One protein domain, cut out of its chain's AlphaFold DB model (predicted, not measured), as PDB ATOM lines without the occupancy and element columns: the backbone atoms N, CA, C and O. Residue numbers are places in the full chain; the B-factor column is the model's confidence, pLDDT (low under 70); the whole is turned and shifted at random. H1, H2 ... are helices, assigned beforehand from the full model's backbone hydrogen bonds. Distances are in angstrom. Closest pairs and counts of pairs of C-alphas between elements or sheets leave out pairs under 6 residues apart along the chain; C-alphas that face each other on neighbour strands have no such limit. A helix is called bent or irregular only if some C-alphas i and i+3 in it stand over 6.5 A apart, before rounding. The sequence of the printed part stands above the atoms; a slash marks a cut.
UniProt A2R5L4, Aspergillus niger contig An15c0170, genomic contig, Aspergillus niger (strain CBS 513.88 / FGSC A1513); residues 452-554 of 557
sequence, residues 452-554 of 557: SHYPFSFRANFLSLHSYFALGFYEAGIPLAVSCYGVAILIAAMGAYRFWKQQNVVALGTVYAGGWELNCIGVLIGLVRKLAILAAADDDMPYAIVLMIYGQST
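Overview. This is residues 452 to 554 of the 557 residues of an uncharacterized protein of Aspergillus niger (strain CBS 513.88 / FGSC A1513) (UniProt A2R5L4). A long helical hairpin, H2 and H3, makes the length of this loose rod, and H1 and H4 lie off its side at the end where H2 begins and H3 ends, near each other but with no helix touching them. H1 folds back from the start of H2, and H4 folds back from the end of H3. The printed part has 103 residues with four named helices, H1 to H4 in chain order, and no named strand: all helix. It is loose, with a radius of gyration of the C-alphas of 18.5 A, and spans 60 by 28 by 27 A.

Along the chain. Find C-alpha 452 at (7.127, -43.453, 26.843); from there H1, residues 452 to 468, runs 27.8 A. It is irregular, but only just: C-alphas 464 and 467 are 6.7 A apart. A tight link leads to H2, residues 473 to 506, which runs 48.9 A from (-3.048, -42.352, 49.489). Next come H3, residues 516 to 534, 26.4 A long, and H4, residues 542 to 554, 19.0 A long, ending at (7.593, -60.855, 38.138).

Arrangement. Look first at the hairpin: H2, with residues 484 to 498 alone, touches H3, opposite ways at a shallow tilt of 13 degrees. Their closest C-alphas, of Ile 491 and Ile 521, are 6.6 A apart. H1 and H4 are near each other, with 9 pairs of C-alphas within 10 A. H1 is apart from H2 and H3, and H4 is apart from both too. Every O i to N i+4 pair is within hydrogen-bond range in H3, against 8 of 13 in H1, 28 of 30 in H2 and 6 of 9 in H4.

Size, cuts and confidence. The C-alphas farthest apart, of Leu 471 and Gly 509, are 60.0 A apart. The printed part has no cut and no long link. Residues 466 to 479, 504 to 509 and 537 to 543 stand free. The mean pLDDT of the printed part is 73.7; look for values under 70 at residues 452 to 473 and 539 to 554.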
ATOM      1  N   SER A 452       8.491 -44.008  26.807       44.56
ATOM      2  CA  SER A 452       7.127 -43.453  26.843       44.56
ATOM      3  C   SER A 452       6.017 -44.506  26.933       44.56
ATOM      4  O   SER A 452       4.872 -44.140  27.200       44.56
ATOM      5  N   HIS A 453       6.320 -45.801  26.783       41.59
ATOM      6  CA  HIS A 453       5.347 -46.874  27.041       41.59
ATOM      7  C   HIS A 453       5.233 -47.254  28.529       41.59
ATOM      8  O   HIS A 453       4.153 -47.627  28.988       41.59
ATOM      9  N   TYR A 454       6.299 -47.086  29.319       46.97
ATOM     10  CA  TYR A 454       6.313 -47.369  30.761       46.97
ATOM     11  C   TYR A 454       5.254 -46.602  31.591       46.97
ATOM     12  O   TYR A 454       4.618 -47.239  32.436       46.97
ATOM     13  N   PRO A 455       4.967 -45.295  31.376       46.69
ATOM     14  CA  PRO A 455       3.913 -44.603  32.127       46.69
ATOM     15  C   PRO A 455       2.499 -45.158  31.882       46.69
ATOM     16  O   PRO A 455       1.619 -44.932  32.714       46.69
ATOM     17  N   PHE A 456       2.257 -45.901  30.794       42.22
ATOM     18  CA  PHE A 456       0.965 -46.554  30.565       42.22
ATOM     19  C   PHE A 456       0.781 -47.767  31.490       42.22
ATOM     20  O   PHE A 456      -0.206 -47.830  32.226       42.22
ATOM     21  N   SER A 457       1.764 -48.673  31.547       47.06
ATOM     22  CA  SER A 457       1.739 -49.837  32.450       47.06
ATOM     23  C   SER A 457       1.806 -49.446  33.932       47.06
ATOM     24  O   SER A 457       1.176 -50.095  34.768       47.06
ATOM     25  N   PHE A 458       2.502 -48.350  34.262       45.06
ATOM     26  CA  PHE A 458       2.474 -47.762  35.605       45.06
ATOM     27  C   PHE A 458       1.051 -47.326  35.992       45.06
ATOM     28  O   PHE A 458       0.556 -47.682  37.059       45.06
ATOM     29  N   ARG A 459       0.352 -46.618  35.094       45.81
ATOM     30  CA  ARG A 459      -1.021 -46.146  35.330       45.81
ATOM     31  C   ARG A 459      -2.042 -47.286  35.394       45.81
ATOM     32  O   ARG A 459      -2.991 -47.183  36.165       45.81
ATOM     33  N   ALA A 460      -1.846 -48.365  34.632       47.94
ATOM     34  CA  ALA A 460      -2.694 -49.557  34.691       47.94
ATOM     35  C   ALA A 460      -2.594 -50.265  36.057       47.94
ATOM     36  O   ALA A 460      -3.613 -50.475  36.712       47.94
ATOM     37  N   ASN A 461      -1.377 -50.541  36.540       49.66
ATOM     38  CA  ASN A 461      -1.176 -51.145  37.863       49.66
ATOM     39  C   ASN A 461      -1.668 -50.238  39.009       49.66
ATOM     40  O   ASN A 461      -2.273 -50.721  39.966       49.66
ATOM     41  N   PHE A 462      -1.494 -48.917  38.888       49.22
ATOM     42  CA  PHE A 462      -1.992 -47.951  39.875       49.22
ATOM     43  C   PHE A 462      -3.531 -47.918  39.978       49.22
ATOM     44  O   PHE A 462      -4.071 -47.621  41.043       49.22
ATOM     45  N   LEU A 463      -4.250 -48.244  38.895       48.31
ATOM     46  CA  LEU A 463      -5.713 -48.351  38.897       48.31
ATOM     47  C   LEU A 463      -6.199 -49.643  39.570       48.31
ATOM     48  O   LEU A 463      -7.148 -49.589  40.348       48.31
ATOM     49  N   SER A 464      -5.531 -50.780  39.350       52.50
ATOM     50  CA  SER A 464      -5.877 -52.045  40.021       52.50
ATOM     51  C   SER A 464      -5.685 -51.987  41.543       52.50
ATOM     52  O   SER A 464      -6.456 -52.593  42.284       52.50
ATOM     53  N   LEU A 465      -4.699 -51.222  42.026       47.03
ATOM     54  CA  LEU A 465      -4.450 -51.039  43.462       47.03
ATOM     55  C   LEU A 465      -5.453 -50.086  44.150       47.03
ATOM     56  O   LEU A 465      -5.532 -50.042  45.377       47.03
ATOM     57  N   HIS A 466      -6.223 -49.318  43.372       49.44
ATOM     58  CA  HIS A 466      -7.064 -48.227  43.876       49.44
ATOM     59  C   HIS A 466      -8.256 -48.713  44.721       49.44
ATOM     60  O   HIS A 466      -8.722 -47.999  45.608       49.44
ATOM     61  N   SER A 467      -8.722 -49.945  44.492       53.66
ATOM     62  CA  SER A 467      -9.930 -50.508  45.115       53.66
ATOM     63  C   SER A 467      -9.800 -50.878  46.601       53.66
ATOM     64  O   SER A 467     -10.813 -51.202  47.213       53.66
ATOM     65  N   TYR A 468      -8.593 -50.851  47.187       48.50
ATOM     66  CA  TYR A 468      -8.346 -51.305  48.570       48.50
ATOM     67  C   TYR A 468      -7.819 -50.230  49.546       48.50
ATOM     68  O   TYR A 468      -7.809 -50.476  50.749       48.50
ATOM     69  N   PHE A 469      -7.413 -49.040  49.078       51.56
ATOM     70  CA  PHE A 469      -6.688 -48.041  49.897       51.56
ATOM     71  C   PHE A 469      -7.282 -46.616  49.836       51.56
ATOM     72  O   PHE A 469      -6.565 -45.614  49.869       51.56
ATOM     73  N   ALA A 470      -8.611 -46.515  49.763       52.59
ATOM     74  CA  ALA A 470      -9.350 -45.299  49.398       52.59
ATOM     75  C   ALA A 470      -9.279 -44.090  50.370       52.59
ATOM     76  O   ALA A 470      -9.916 -43.077  50.093       52.59
ATOM     77  N   LEU A 471      -8.554 -44.167  51.497       48.97
ATOM     78  CA  LEU A 471      -8.625 -43.170  52.587       48.97
ATOM     79  C   LEU A 471      -7.294 -42.528  53.028       48.97
ATOM     80  O   LEU A 471      -7.331 -41.638  53.870       48.97
ATOM     81  N   GLY A 472      -6.138 -42.926  52.479       56.59
ATOM     82  CA  GLY A 472      -4.833 -42.360  52.888       56.59
ATOM     83  C   GLY A 472      -3.886 -41.950  51.754       56.59
ATOM     84  O   GLY A 472      -2.988 -41.136  51.955       56.59
ATOM     85  N   PHE A 473      -4.071 -42.471  50.537       62.91
ATOM     86  CA  PHE A 473      -3.048 -42.352  49.489       62.91
ATOM     87  C   PHE A 473      -2.928 -40.948  48.860       62.91
ATOM     88  O   PHE A 473      -1.907 -40.633  48.251       62.91
ATOM     89  N   TYR A 474      -3.948 -40.095  48.998       70.88
ATOM     90  CA  TYR A 474      -3.949 -38.748  48.413       70.88
ATOM     91  C   TYR A 474      -3.000 -37.777  49.139       70.88
ATOM     92  O   TYR A 474      -2.354 -36.966  48.478       70.88
ATOM     93  N   GLU A 475      -2.865 -37.906  50.463       77.75
ATOM     94  CA  GLU A 475      -2.017 -37.052  51.311       77.75
ATOM     95  C   GLU A 475      -0.525 -37.213  50.953       77.75
ATOM     96  O   GLU A 475       0.179 -36.242  50.682       77.75
ATOM     97  N   ALA A 476      -0.052 -38.466  50.879       71.88
ATOM     98  CA  ALA A 476       1.358 -38.796  50.650       71.88
ATOM     99  C   ALA A 476       1.720 -39.014  49.167       71.88
ATOM    100  O   ALA A 476       2.840 -38.719  48.742       71.88
ATOM    101  N   GLY A 477       0.789 -39.515  48.346       77.06
ATOM    102  CA  GLY A 477       1.060 -39.872  46.950       77.06
ATOM    103  C   GLY A 477       1.295 -38.667  46.034       77.06
ATOM    104  O   GLY A 477       2.136 -38.731  45.136       77.06
ATOM    105  N   ILE A 478       0.597 -37.550  46.273       82.44
ATOM    106  CA  ILE A 478       0.741 -36.315  45.486       82.44
ATOM    107  C   ILE A 478       2.147 -35.697  45.615       82.44
ATOM    108  O   ILE A 478       2.792 -35.525  44.576       82.44
ATOM    109  N   PRO A 479       2.671 -35.371  46.818       83.25
ATOM    110  CA  PRO A 479       4.005 -34.775  46.938       83.25
ATOM    111  C   PRO A 479       5.107 -35.709  46.419       83.25
ATOM    112  O   PRO A 479       6.039 -35.240  45.759       83.25
ATOM    113  N   LEU A 480       4.970 -37.028  46.618       77.44
ATOM    114  CA  LEU A 480       5.895 -38.015  46.060       77.44
ATOM    115  C   LEU A 480       5.926 -37.948  44.523       77.44
ATOM    116  O   LEU A 480       6.998 -37.776  43.940       77.44
ATOM    117  N   ALA A 481       4.762 -37.995  43.865       83.31
ATOM    118  CA  ALA A 481       4.661 -37.916  42.407       83.31
ATOM    119  C   ALA A 481       5.214 -36.590  41.852       83.31
ATOM    120  O   ALA A 481       6.002 -36.599  40.904       83.31
ATOM    121  N   VAL A 482       4.865 -35.452  42.466       89.00
ATOM    122  CA  VAL A 482       5.360 -34.125  42.058       89.00
ATOM    123  C   VAL A 482       6.884 -34.035  42.184       89.00
ATOM    124  O   VAL A 482       7.541 -33.550  41.261       89.00
ATOM    125  N   SER A 483       7.470 -34.555  43.270       85.19
ATOM    126  CA  SER A 483       8.931 -34.582  43.438       85.19
ATOM    127  C   SER A 483       9.626 -35.452  42.380       85.19
ATOM    128  O   SER A 483      10.646 -35.044  41.819       85.19
ATOM    129  N   CYS A 484       9.037 -36.602  42.032       84.06
ATOM    130  CA  CYS A 484       9.556 -37.511  41.012       84.06
ATOM    131  C   CYS A 484       9.574 -36.852  39.621       84.06
ATOM    132  O   CYS A 484      10.621 -36.825  38.966       84.06
ATOM    133  N   TYR A 485       8.462 -36.233  39.202       90.75
ATOM    134  CA  TYR A 485       8.405 -35.481  37.942       90.75
ATOM    135  C   TYR A 485       9.371 -34.287  37.934       90.75
ATOM    136  O   TYR A 485      10.033 -34.049  36.922       90.75
ATOM    137  N   GLY A 486       9.514 -33.575  39.056       90.38
ATOM    138  CA  GLY A 486      10.472 -32.477  39.197       90.38
ATOM    139  C   GLY A 486      11.918 -32.912  38.937       90.38
ATOM    140  O   GLY A 486      12.616 -32.291  38.133       90.38
ATOM    141  N   VAL A 487      12.366 -34.018  39.546       86.50
ATOM    142  CA  VAL A 487      13.727 -34.536  39.314       86.50
ATOM    143  C   VAL A 487      13.890 -35.103  37.899       86.50
ATOM    144  O   VAL A 487      14.932 -34.881  37.282       86.50
ATOM    145  N   ALA A 488      12.871 -35.761  37.337       87.75
ATOM    146  CA  ALA A 488      12.912 -36.242  35.954       87.75
ATOM    147  C   ALA A 488      13.119 -35.091  34.945       87.75
ATOM    148  O   ALA A 488      13.959 -35.198  34.048       87.75
ATOM    149  N   ILE A 489      12.425 -33.962  35.135       92.00
ATOM    150  CA  ILE A 489      12.589 -32.751  34.313       92.00
ATOM    151  C   ILE A 489      13.999 -32.160  34.471       92.00
ATOM    152  O   ILE A 489      14.612 -31.784  33.471       92.00
ATOM    153  N   LEU A 490      14.550 -32.118  35.690       89.38
ATOM    154  CA  LEU A 490      15.920 -31.641  35.929       89.38
ATOM    155  C   LEU A 490      16.972 -32.521  35.232       89.38
ATOM    156  O   LEU A 490      17.864 -31.992  34.569       89.38
ATOM    157  N   ILE A 491      16.848 -33.849  35.318       88.44
ATOM    158  CA  ILE A 491      17.757 -34.790  34.642       88.44
ATOM    159  C   ILE A 491      17.665 -34.630  33.114       88.44
ATOM    160  O   ILE A 491      18.697 -34.565  32.443       88.44
ATOM    161  N   ALA A 492      16.458 -34.486  32.559       91.31
ATOM    162  CA  ALA A 492      16.260 -34.246  31.127       91.31
ATOM    163  C   ALA A 492      16.876 -32.909  30.664       91.31
ATOM    164  O   ALA A 492      17.584 -32.867  29.655       91.31
ATOM    165  N   ALA A 493      16.679 -31.828  31.427       90.62
ATOM    166  CA  ALA A 493      17.267 -30.518  31.143       90.62
ATOM    167  C   ALA A 493      18.807 -30.545  31.203       90.62
ATOM    168  O   ALA A 493      19.474 -29.961  30.346       90.62
ATOM    169  N   MET A 494      19.385 -31.275  32.163       90.12
ATOM    170  CA  MET A 494      20.831 -31.509  32.227       90.12
ATOM    171  C   MET A 494      21.347 -32.315  31.030       90.12
ATOM    172  O   MET A 494      22.387 -31.965  30.471       90.12
ATOM    173  N   GLY A 495      20.627 -33.356  30.600       89.94
ATOM    174  CA  GLY A 495      20.961 -34.127  29.398       89.94
ATOM    175  C   GLY A 495      20.996 -33.254  28.138       89.94
ATOM    176  O   GLY A 495      21.983 -33.268  27.402       89.94
ATOM    177  N   ALA A 496      19.976 -32.415  27.948       92.25
ATOM    178  CA  ALA A 496      19.923 -31.448  26.850       92.25
ATOM    179  C   ALA A 496      21.081 -30.431  26.908       92.25
ATOM    180  O   ALA A 496      21.697 -30.139  25.882       92.25
ATOM    181  N   TYR A 497      21.436 -29.935  28.100       91.00
ATOM    182  CA  TYR A 497      22.580 -29.034  28.285       91.00
ATOM    183  C   TYR A 497      23.922 -29.697  27.925       91.00
ATOM    184  O   TYR A 497      24.743 -29.077  27.245       91.00
ATOM    185  N   ARG A 498      24.137 -30.967  28.311       89.31
ATOM    186  CA  ARG A 498      25.327 -31.742  27.907       89.31
ATOM    187  C   ARG A 498      25.433 -31.853  26.389       89.31
ATOM    188  O   ARG A 498      26.485 -31.546  25.834       89.31
ATOM    189  N   PHE A 499      24.345 -32.254  25.733       89.44
ATOM    190  CA  PHE A 499      24.292 -32.432  24.282       89.44
ATOM    191  C   PHE A 499      24.592 -31.120  23.540       89.44
ATOM    192  O   PHE A 499      25.471 -31.079  22.681       89.44
ATOM    193  N   TRP A 500      23.957 -30.019  23.952       88.50
ATOM    194  CA  TRP A 500      24.207 -28.678  23.415       88.50
ATOM    195  C   TRP A 500      25.673 -28.245  23.562       88.50
ATOM    196  O   TRP A 500      26.294 -27.735  22.627       88.50
ATOM    197  N   LYS A 501      26.256 -28.475  24.743       89.25
ATOM    198  CA  LYS A 501      27.665 -28.183  25.024       89.25
ATOM    199  C   LYS A 501      28.602 -29.036  24.165       89.25
ATOM    200  O   LYS A 501      29.586 -28.509  23.656       89.25
ATOM    201  N   GLN A 502      28.293 -30.317  23.960       88.56
ATOM    202  CA  GLN A 502      29.057 -31.188  23.066       88.56
ATOM    203  C   GLN A 502      28.985 -30.705  21.611       88.56
ATOM    204  O   GLN A 502      30.033 -30.563  20.989       88.56
ATOM    205  N   GLN A 503      27.800 -30.356  21.095       88.50
ATOM    206  CA  GLN A 503      27.645 -29.802  19.742       88.50
ATOM    207  C   GLN A 503      28.480 -28.527  19.532       88.50
ATOM    208  O   GLN A 503      29.237 -28.445  18.565       88.50
ATOM    209  N   ASN A 504      28.419 -27.569  20.464       87.88
ATOM    210  CA  ASN A 504      29.189 -26.324  20.366       87.88
ATOM    211  C   ASN A 504      30.713 -26.529  20.423       87.88
ATOM    212  O   ASN A 504      31.448 -25.744  19.829       87.88
ATOM    213  N   VAL A 505      31.206 -27.557  21.121       88.25
ATOM    214  CA  VAL A 505      32.651 -27.838  21.216       88.25
ATOM    215  C   VAL A 505      33.144 -28.674  20.022       88.25
ATOM    216  O   VAL A 505      34.227 -28.410  19.499       88.25
ATOM    217  N   VAL A 506      32.310 -29.581  19.496       89.25
ATOM    218  CA  VAL A 506      32.562 -30.303  18.233       89.25
ATOM    219  C   VAL A 506      32.606 -29.341  17.040       89.25
ATOM    220  O   VAL A 506      33.480 -29.474  16.187       89.25
ATOM    221  N   ALA A 507      31.755 -28.308  17.015       87.62
ATOM    222  CA  ALA A 507      31.817 -27.230  16.018       87.62
ATOM    223  C   ALA A 507      33.127 -26.407  16.067       87.62
ATOM    224  O   ALA A 507      33.442 -25.697  15.116       87.62
ATOM    225  N   LEU A 508      33.903 -26.520  17.154       88.50
ATOM    226  CA  LEU A 508      35.238 -25.934  17.324       88.50
ATOM    227  C   LEU A 508      36.370 -26.965  17.131       88.50
ATOM    228  O   LEU A 508      37.513 -26.694  17.489       88.50
ATOM    229  N   GLY A 509      36.072 -28.156  16.598       91.00
ATOM    230  CA  GLY A 509      37.069 -29.186  16.286       91.00
ATOM    231  C   GLY A 509      37.704 -29.867  17.504       91.00
ATOM    232  O   GLY A 509      38.757 -30.486  17.373       91.00
ATOM    233  N   THR A 510      37.097 -29.763  18.689       89.25
ATOM    234  CA  THR A 510      37.597 -30.397  19.922       89.25
ATOM    235  C   THR A 510      36.533 -31.299  20.553       89.25
ATOM    236  O   THR A 510      35.344 -31.180  20.267       89.25
ATOM    237  N   VAL A 511      36.950 -32.244  21.402       81.06
ATOM    238  CA  VAL A 511      36.046 -33.204  22.059       81.06
ATOM    239  C   VAL A 511      36.288 -33.176  23.565       81.06
ATOM    240  O   VAL A 511      37.376 -33.503  24.034       81.06
ATOM    241  N   TYR A 512      35.275 -32.769  24.333       77.50
ATOM    242  CA  TYR A 512      35.407 -32.552  25.775       77.50
ATOM    243  C   TYR A 512      34.938 -33.772  26.585       77.50
ATOM    244  O   TYR A 512      33.769 -33.897  26.954       77.50
ATOM    245  N   ALA A 513      35.865 -34.690  26.865       78.50
ATOM    246  CA  ALA A 513      35.611 -35.921  27.614       78.50
ATOM    247  C   ALA A 513      35.637 -35.703  29.146       78.50
ATOM    248  O   ALA A 513      36.494 -36.231  29.851       78.50
ATOM    249  N   GLY A 514      34.699 -34.912  29.679       82.69
ATOM    250  CA  GLY A 514      34.541 -34.733  31.130       82.69
ATOM    251  C   GLY A 514      33.729 -33.500  31.532       82.69
ATOM    252  O   GLY A 514      33.609 -32.541  30.776       82.69
ATOM    253  N   GLY A 515      33.158 -33.502  32.737       88.69
ATOM    254  CA  GLY A 515      32.459 -32.332  33.276       88.69
ATOM    255  C   GLY A 515      31.678 -32.624  34.555       88.69
ATOM    256  O   GLY A 515      31.150 -33.721  34.725       88.69
ATOM    257  N   TRP A 516      31.565 -31.611  35.423       90.94
ATOM    258  CA  TRP A 516      30.824 -31.657  36.698       90.94
ATOM    259  C   TRP A 516      29.361 -32.104  36.533       90.94
ATOM    260  O   TRP A 516      28.777 -32.687  37.443       90.94
ATOM    261  N   GLU A 517      28.796 -31.883  35.348       89.50
ATOM    262  CA  GLU A 517      27.486 -32.357  34.901       89.50
ATOM    263  C   GLU A 517      27.278 -33.873  35.118       89.50
ATOM    264  O   GLU A 517      26.171 -34.268  35.471       89.50
ATOM    265  N   LEU A 518      28.312 -34.722  34.960       87.12
ATOM    266  CA  LEU A 518      28.201 -36.161  35.269       87.12
ATOM    267  C   LEU A 518      28.002 -36.391  36.770       87.12
ATOM    268  O   LEU A 518      27.103 -37.125  37.175       87.12
ATOM    269  N   ASN A 519      28.814 -35.727  37.594       91.50
ATOM    270  CA  ASN A 519      28.752 -35.852  39.048       91.50
ATOM    271  C   ASN A 519      27.399 -35.361  39.575       91.50
ATOM    272  O   ASN A 519      26.829 -35.976  40.467       91.50
ATOM    273  N   CYS A 520      26.856 -34.284  39.001       89.50
ATOM    274  CA  CYS A 520      25.555 -33.749  39.388       89.50
ATOM    275  C   CYS A 520      24.390 -34.682  38.984       89.50
ATOM    276  O   CYS A 520      23.500 -34.896  39.804       89.50
ATOM    277  N   ILE A 521      24.439 -35.348  37.818       89.06
ATOM    278  CA  ILE A 521      23.483 -36.424  37.473       89.06
ATOM    279  C   ILE A 521      23.595 -37.591  38.472       89.06
ATOM    280  O   ILE A 521      22.582 -38.055  38.992       89.06
ATOM    281  N   GLY A 522      24.817 -38.029  38.799       89.38
ATOM    282  CA  GLY A 522      25.051 -39.088  39.789       89.38
ATOM    283  C   GLY A 522      24.528 -38.738  41.188       89.38
ATOM    284  O   GLY A 522      23.914 -39.577  41.845       89.38
ATOM    285  N   VAL A 523      24.698 -37.484  41.621       91.81
ATOM    286  CA  VAL A 523      24.149 -36.967  42.886       91.81
ATOM    287  C   VAL A 523      22.621 -36.923  42.859       91.81
ATOM    288  O   VAL A 523      22.013 -37.334  43.841       91.81
ATOM    289  N   LEU A 524      21.981 -36.506  41.759       87.00
ATOM    290  CA  LEU A 524      20.515 -36.523  41.639       87.00
ATOM    291  C   LEU A 524      19.947 -37.948  41.718       87.00
ATOM    292  O   LEU A 524      19.004 -38.188  42.469       87.00
ATOM    293  N   ILE A 525      20.553 -38.912  41.015       88.00
ATOM    294  CA  ILE A 525      20.157 -40.330  41.081       88.00
ATOM    295  C   ILE A 525      20.367 -40.885  42.501       88.00
ATOM    296  O   ILE A 525      19.495 -41.570  43.043       88.00
ATOM    297  N   GLY A 526      21.494 -40.550  43.139       89.00
ATOM    298  CA  GLY A 526      21.776 -40.912  44.529       89.00
ATOM    299  C   GLY A 526      20.780 -40.309  45.525       89.00
ATOM    300  O   GLY A 526      20.368 -40.997  46.458       89.00
ATOM    301  N   LEU A 527      20.348 -39.064  45.304       87.81
ATOM    302  CA  LEU A 527      19.362 -38.361  46.128       87.81
ATOM    303  C   LEU A 527      17.972 -38.986  45.980       87.81
ATOM    304  O   LEU A 527      17.353 -39.279  46.995       87.81
ATOM    305  N   VAL A 528      17.516 -39.288  44.758       85.88
ATOM    306  CA  VAL A 528      16.249 -40.016  44.532       85.88
ATOM    307  C   VAL A 528      16.277 -41.384  45.211       85.88
ATOM    308  O   VAL A 528      15.329 -41.740  45.908       85.88
ATOM    309  N   ARG A 529      17.381 -42.135  45.091       86.88
ATOM    310  CA  ARG A 529      17.523 -43.436  45.763       86.88
ATOM    311  C   ARG A 529      17.545 -43.300  47.290       86.88
ATOM    312  O   ARG A 529      16.954 -44.129  47.973       86.88
ATOM    313  N   LYS A 530      18.178 -42.255  47.834       86.94
ATOM    314  CA  LYS A 530      18.146 -41.933  49.272       86.94
ATOM    315  C   LYS A 530      16.746 -41.548  49.750       86.94
ATOM    316  O   LYS A 530      16.347 -42.029  50.803       86.94
ATOM    317  N   LEU A 531      16.012 -40.740  48.985       84.12
ATOM    318  CA  LEU A 531      14.643 -40.327  49.292       84.12
ATOM    319  C   LEU A 531      13.692 -41.530  49.294       84.12
ATOM    320  O   LEU A 531      12.927 -41.691  50.234       84.12
ATOM    321  N   ALA A 532      13.796 -42.410  48.293       81.44
ATOM    322  CA  ALA A 532      13.000 -43.634  48.211       81.44
ATOM    323  C   ALA A 532      13.297 -44.623  49.354       81.44
ATOM    324  O   ALA A 532      12.380 -45.262  49.853       81.44
ATOM    325  N   ILE A 533      14.559 -44.732  49.792       84.31
ATOM    326  CA  ILE A 533      14.927 -45.547  50.963       84.31
ATOM    327  C   ILE A 533      14.410 -44.911  52.261       84.31
ATOM    328  O   ILE A 533      13.915 -45.630  53.116       84.31
ATOM    329  N   LEU A 534      14.493 -43.583  52.407       83.19
ATOM    330  CA  LEU A 534      14.005 -42.886  53.601       83.19
ATOM    331  C   LEU A 534      12.475 -42.979  53.722       83.19
ATOM    332  O   LEU A 534      11.973 -43.310  54.785       83.19
ATOM    333  N   ALA A 535      11.748 -42.803  52.615       77.88
ATOM    334  CA  ALA A 535      10.293 -42.981  52.547       77.88
ATOM    335  C   ALA A 535       9.827 -44.446  52.693       77.88
ATOM    336  O   ALA A 535       8.632 -44.695  52.816       77.88
ATOM    337  N   ALA A 536      10.752 -45.411  52.666       75.12
ATOM    338  CA  ALA A 536      10.508 -46.819  52.987       75.12
ATOM    339  C   ALA A 536      11.037 -47.214  54.384       75.12
ATOM    340  O   ALA A 536      11.005 -48.392  54.729       75.12
ATOM    341  N   ALA A 537      11.547 -46.242  55.153       81.31
ATOM    342  CA  ALA A 537      12.060 -46.396  56.514       81.31
ATOM    343  C   ALA A 537      11.269 -45.572  57.556       81.31
ATOM    344  O   ALA A 537      11.626 -45.591  58.729       81.31
ATOM    345  N   ASP A 538      10.206 -44.870  57.143       82.00
ATOM    346  CA  ASP A 538       9.079 -44.555  58.031       82.00
ATOM    347  C   ASP A 538       8.241 -45.840  58.166       82.00
ATOM    348  O   ASP A 538       7.657 -46.322  57.188       82.00
ATOM    349  N   ASP A 539       8.239 -46.432  59.362       62.53
ATOM    350  CA  ASP A 539       7.884 -47.844  59.595       62.53
ATOM    351  C   ASP A 539       6.399 -48.219  59.360       62.53
ATOM    352  O   ASP A 539       6.059 -49.403  59.367       62.53
ATOM    353  N   ASP A 540       5.508 -47.255  59.101       64.38
ATOM    354  CA  ASP A 540       4.057 -47.491  58.979       64.38
ATOM    355  C   ASP A 540       3.597 -48.064  57.616       64.38
ATOM    356  O   ASP A 540       2.468 -48.550  57.513       64.38
ATOM    357  N   MET A 541       4.418 -48.040  56.550       60.25
ATOM    358  CA  MET A 541       4.014 -48.506  55.196       60.25
ATOM    359  C   MET A 541       5.024 -49.382  54.392       60.25
ATOM    360  O   MET A 541       5.006 -49.352  53.153       60.25
ATOM    361  N   PRO A 542       5.869 -50.236  55.009       58.72
ATOM    362  CA  PRO A 542       6.969 -50.925  54.315       58.72
ATOM    363  C   PRO A 542       6.527 -51.875  53.184       58.72
ATOM    364  O   PRO A 542       7.213 -52.002  52.169       58.72
ATOM    365  N   TYR A 543       5.374 -52.542  53.310       60.28
ATOM    366  CA  TYR A 543       4.973 -53.605  52.376       60.28
ATOM    367  C   TYR A 543       4.506 -53.100  51.001       60.28
ATOM    368  O   TYR A 543       4.732 -53.773  49.992       60.28
ATOM    369  N   ALA A 544       3.884 -51.919  50.927       58.62
ATOM    370  CA  ALA A 544       3.297 -51.413  49.684       58.62
ATOM    371  C   ALA A 544       4.364 -51.011  48.649       58.62
ATOM    372  O   ALA A 544       4.245 -51.338  47.467       58.62
ATOM    373  N   ILE A 545       5.436 -50.346  49.095       60.59
ATOM    374  CA  ILE A 545       6.539 -49.908  48.224       60.59
ATOM    375  C   ILE A 545       7.339 -51.121  47.726       60.59
ATOM    376  O   ILE A 545       7.666 -51.202  46.541       60.59
ATOM    377  N   VAL A 546       7.594 -52.102  48.600       60.81
ATOM    378  CA  VAL A 546       8.265 -53.358  48.228       60.81
ATOM    379  C   VAL A 546       7.453 -54.116  47.171       60.81
ATOM    380  O   VAL A 546       8.024 -54.533  46.164       60.81
ATOM    381  N   LEU A 547       6.128 -54.226  47.323       60.66
ATOM    382  CA  LEU A 547       5.268 -54.867  46.319       60.66
ATOM    383  C   LEU A 547       5.283 -54.149  44.958       60.66
ATOM    384  O   LEU A 547       5.341 -54.827  43.934       60.66
ATOM    385  N   MET A 548       5.308 -52.810  44.913       60.62
ATOM    386  CA  MET A 548       5.444 -52.080  43.640       60.62
ATOM    387  C   MET A 548       6.788 -52.345  42.942       60.62
ATOM    388  O   MET A 548       6.829 -52.470  41.717       60.62
ATOM    389  N   ILE A 549       7.884 -52.444  43.703       59.59
ATOM    390  CA  ILE A 549       9.229 -52.671  43.152       59.59
ATOM    391  C   ILE A 549       9.397 -54.120  42.669       59.59
ATOM    392  O   ILE A 549       9.915 -54.341  41.577       59.59
ATOM    393  N   TYR A 550       8.936 -55.108  43.443       57.59
ATOM    394  CA  TYR A 550       9.058 -56.522  43.069       57.59
ATOM    395  C   TYR A 550       8.036 -56.959  42.009       57.59
ATOM    396  O   TYR A 550       8.387 -57.755  41.139       57.59
ATOM    397  N   GLY A 551       6.817 -56.402  42.001       50.12
ATOM    398  CA  GLY A 551       5.789 -56.726  41.001       50.12
ATOM    399  C   GLY A 551       6.214 -56.405  39.561       50.12
ATOM    400  O   GLY A 551       5.954 -57.184  38.649       50.12
ATOM    401  N   GLN A 552       6.977 -55.320  39.365       49.00
ATOM    402  CA  GLN A 552       7.613 -54.982  38.079       49.00
ATOM    403  C   GLN A 552       8.619 -56.038  37.582       49.00
ATOM    404  O   GLN A 552       8.932 -56.064  36.391       49.00
ATOM    405  N   SER A 553       9.146 -56.892  38.466       45.59
ATOM    406  CA  SER A 553      10.121 -57.927  38.110       45.59
ATOM    407  C   SER A 553       9.487 -59.291  37.827       45.59
ATOM    408  O   SER A 553      10.139 -60.121  37.195       45.59
ATOM    409  N   THR A 554       8.256 -59.545  38.282       46.09
ATOM    410  CA  THR A 554       7.593 -60.855  38.138       46.09
ATOM    411  C   THR A 554       6.811 -61.027  36.835       46.09
ATOM    412  O   THR A 554       6.591 -62.158  36.436       46.09
TER     413      THR A 554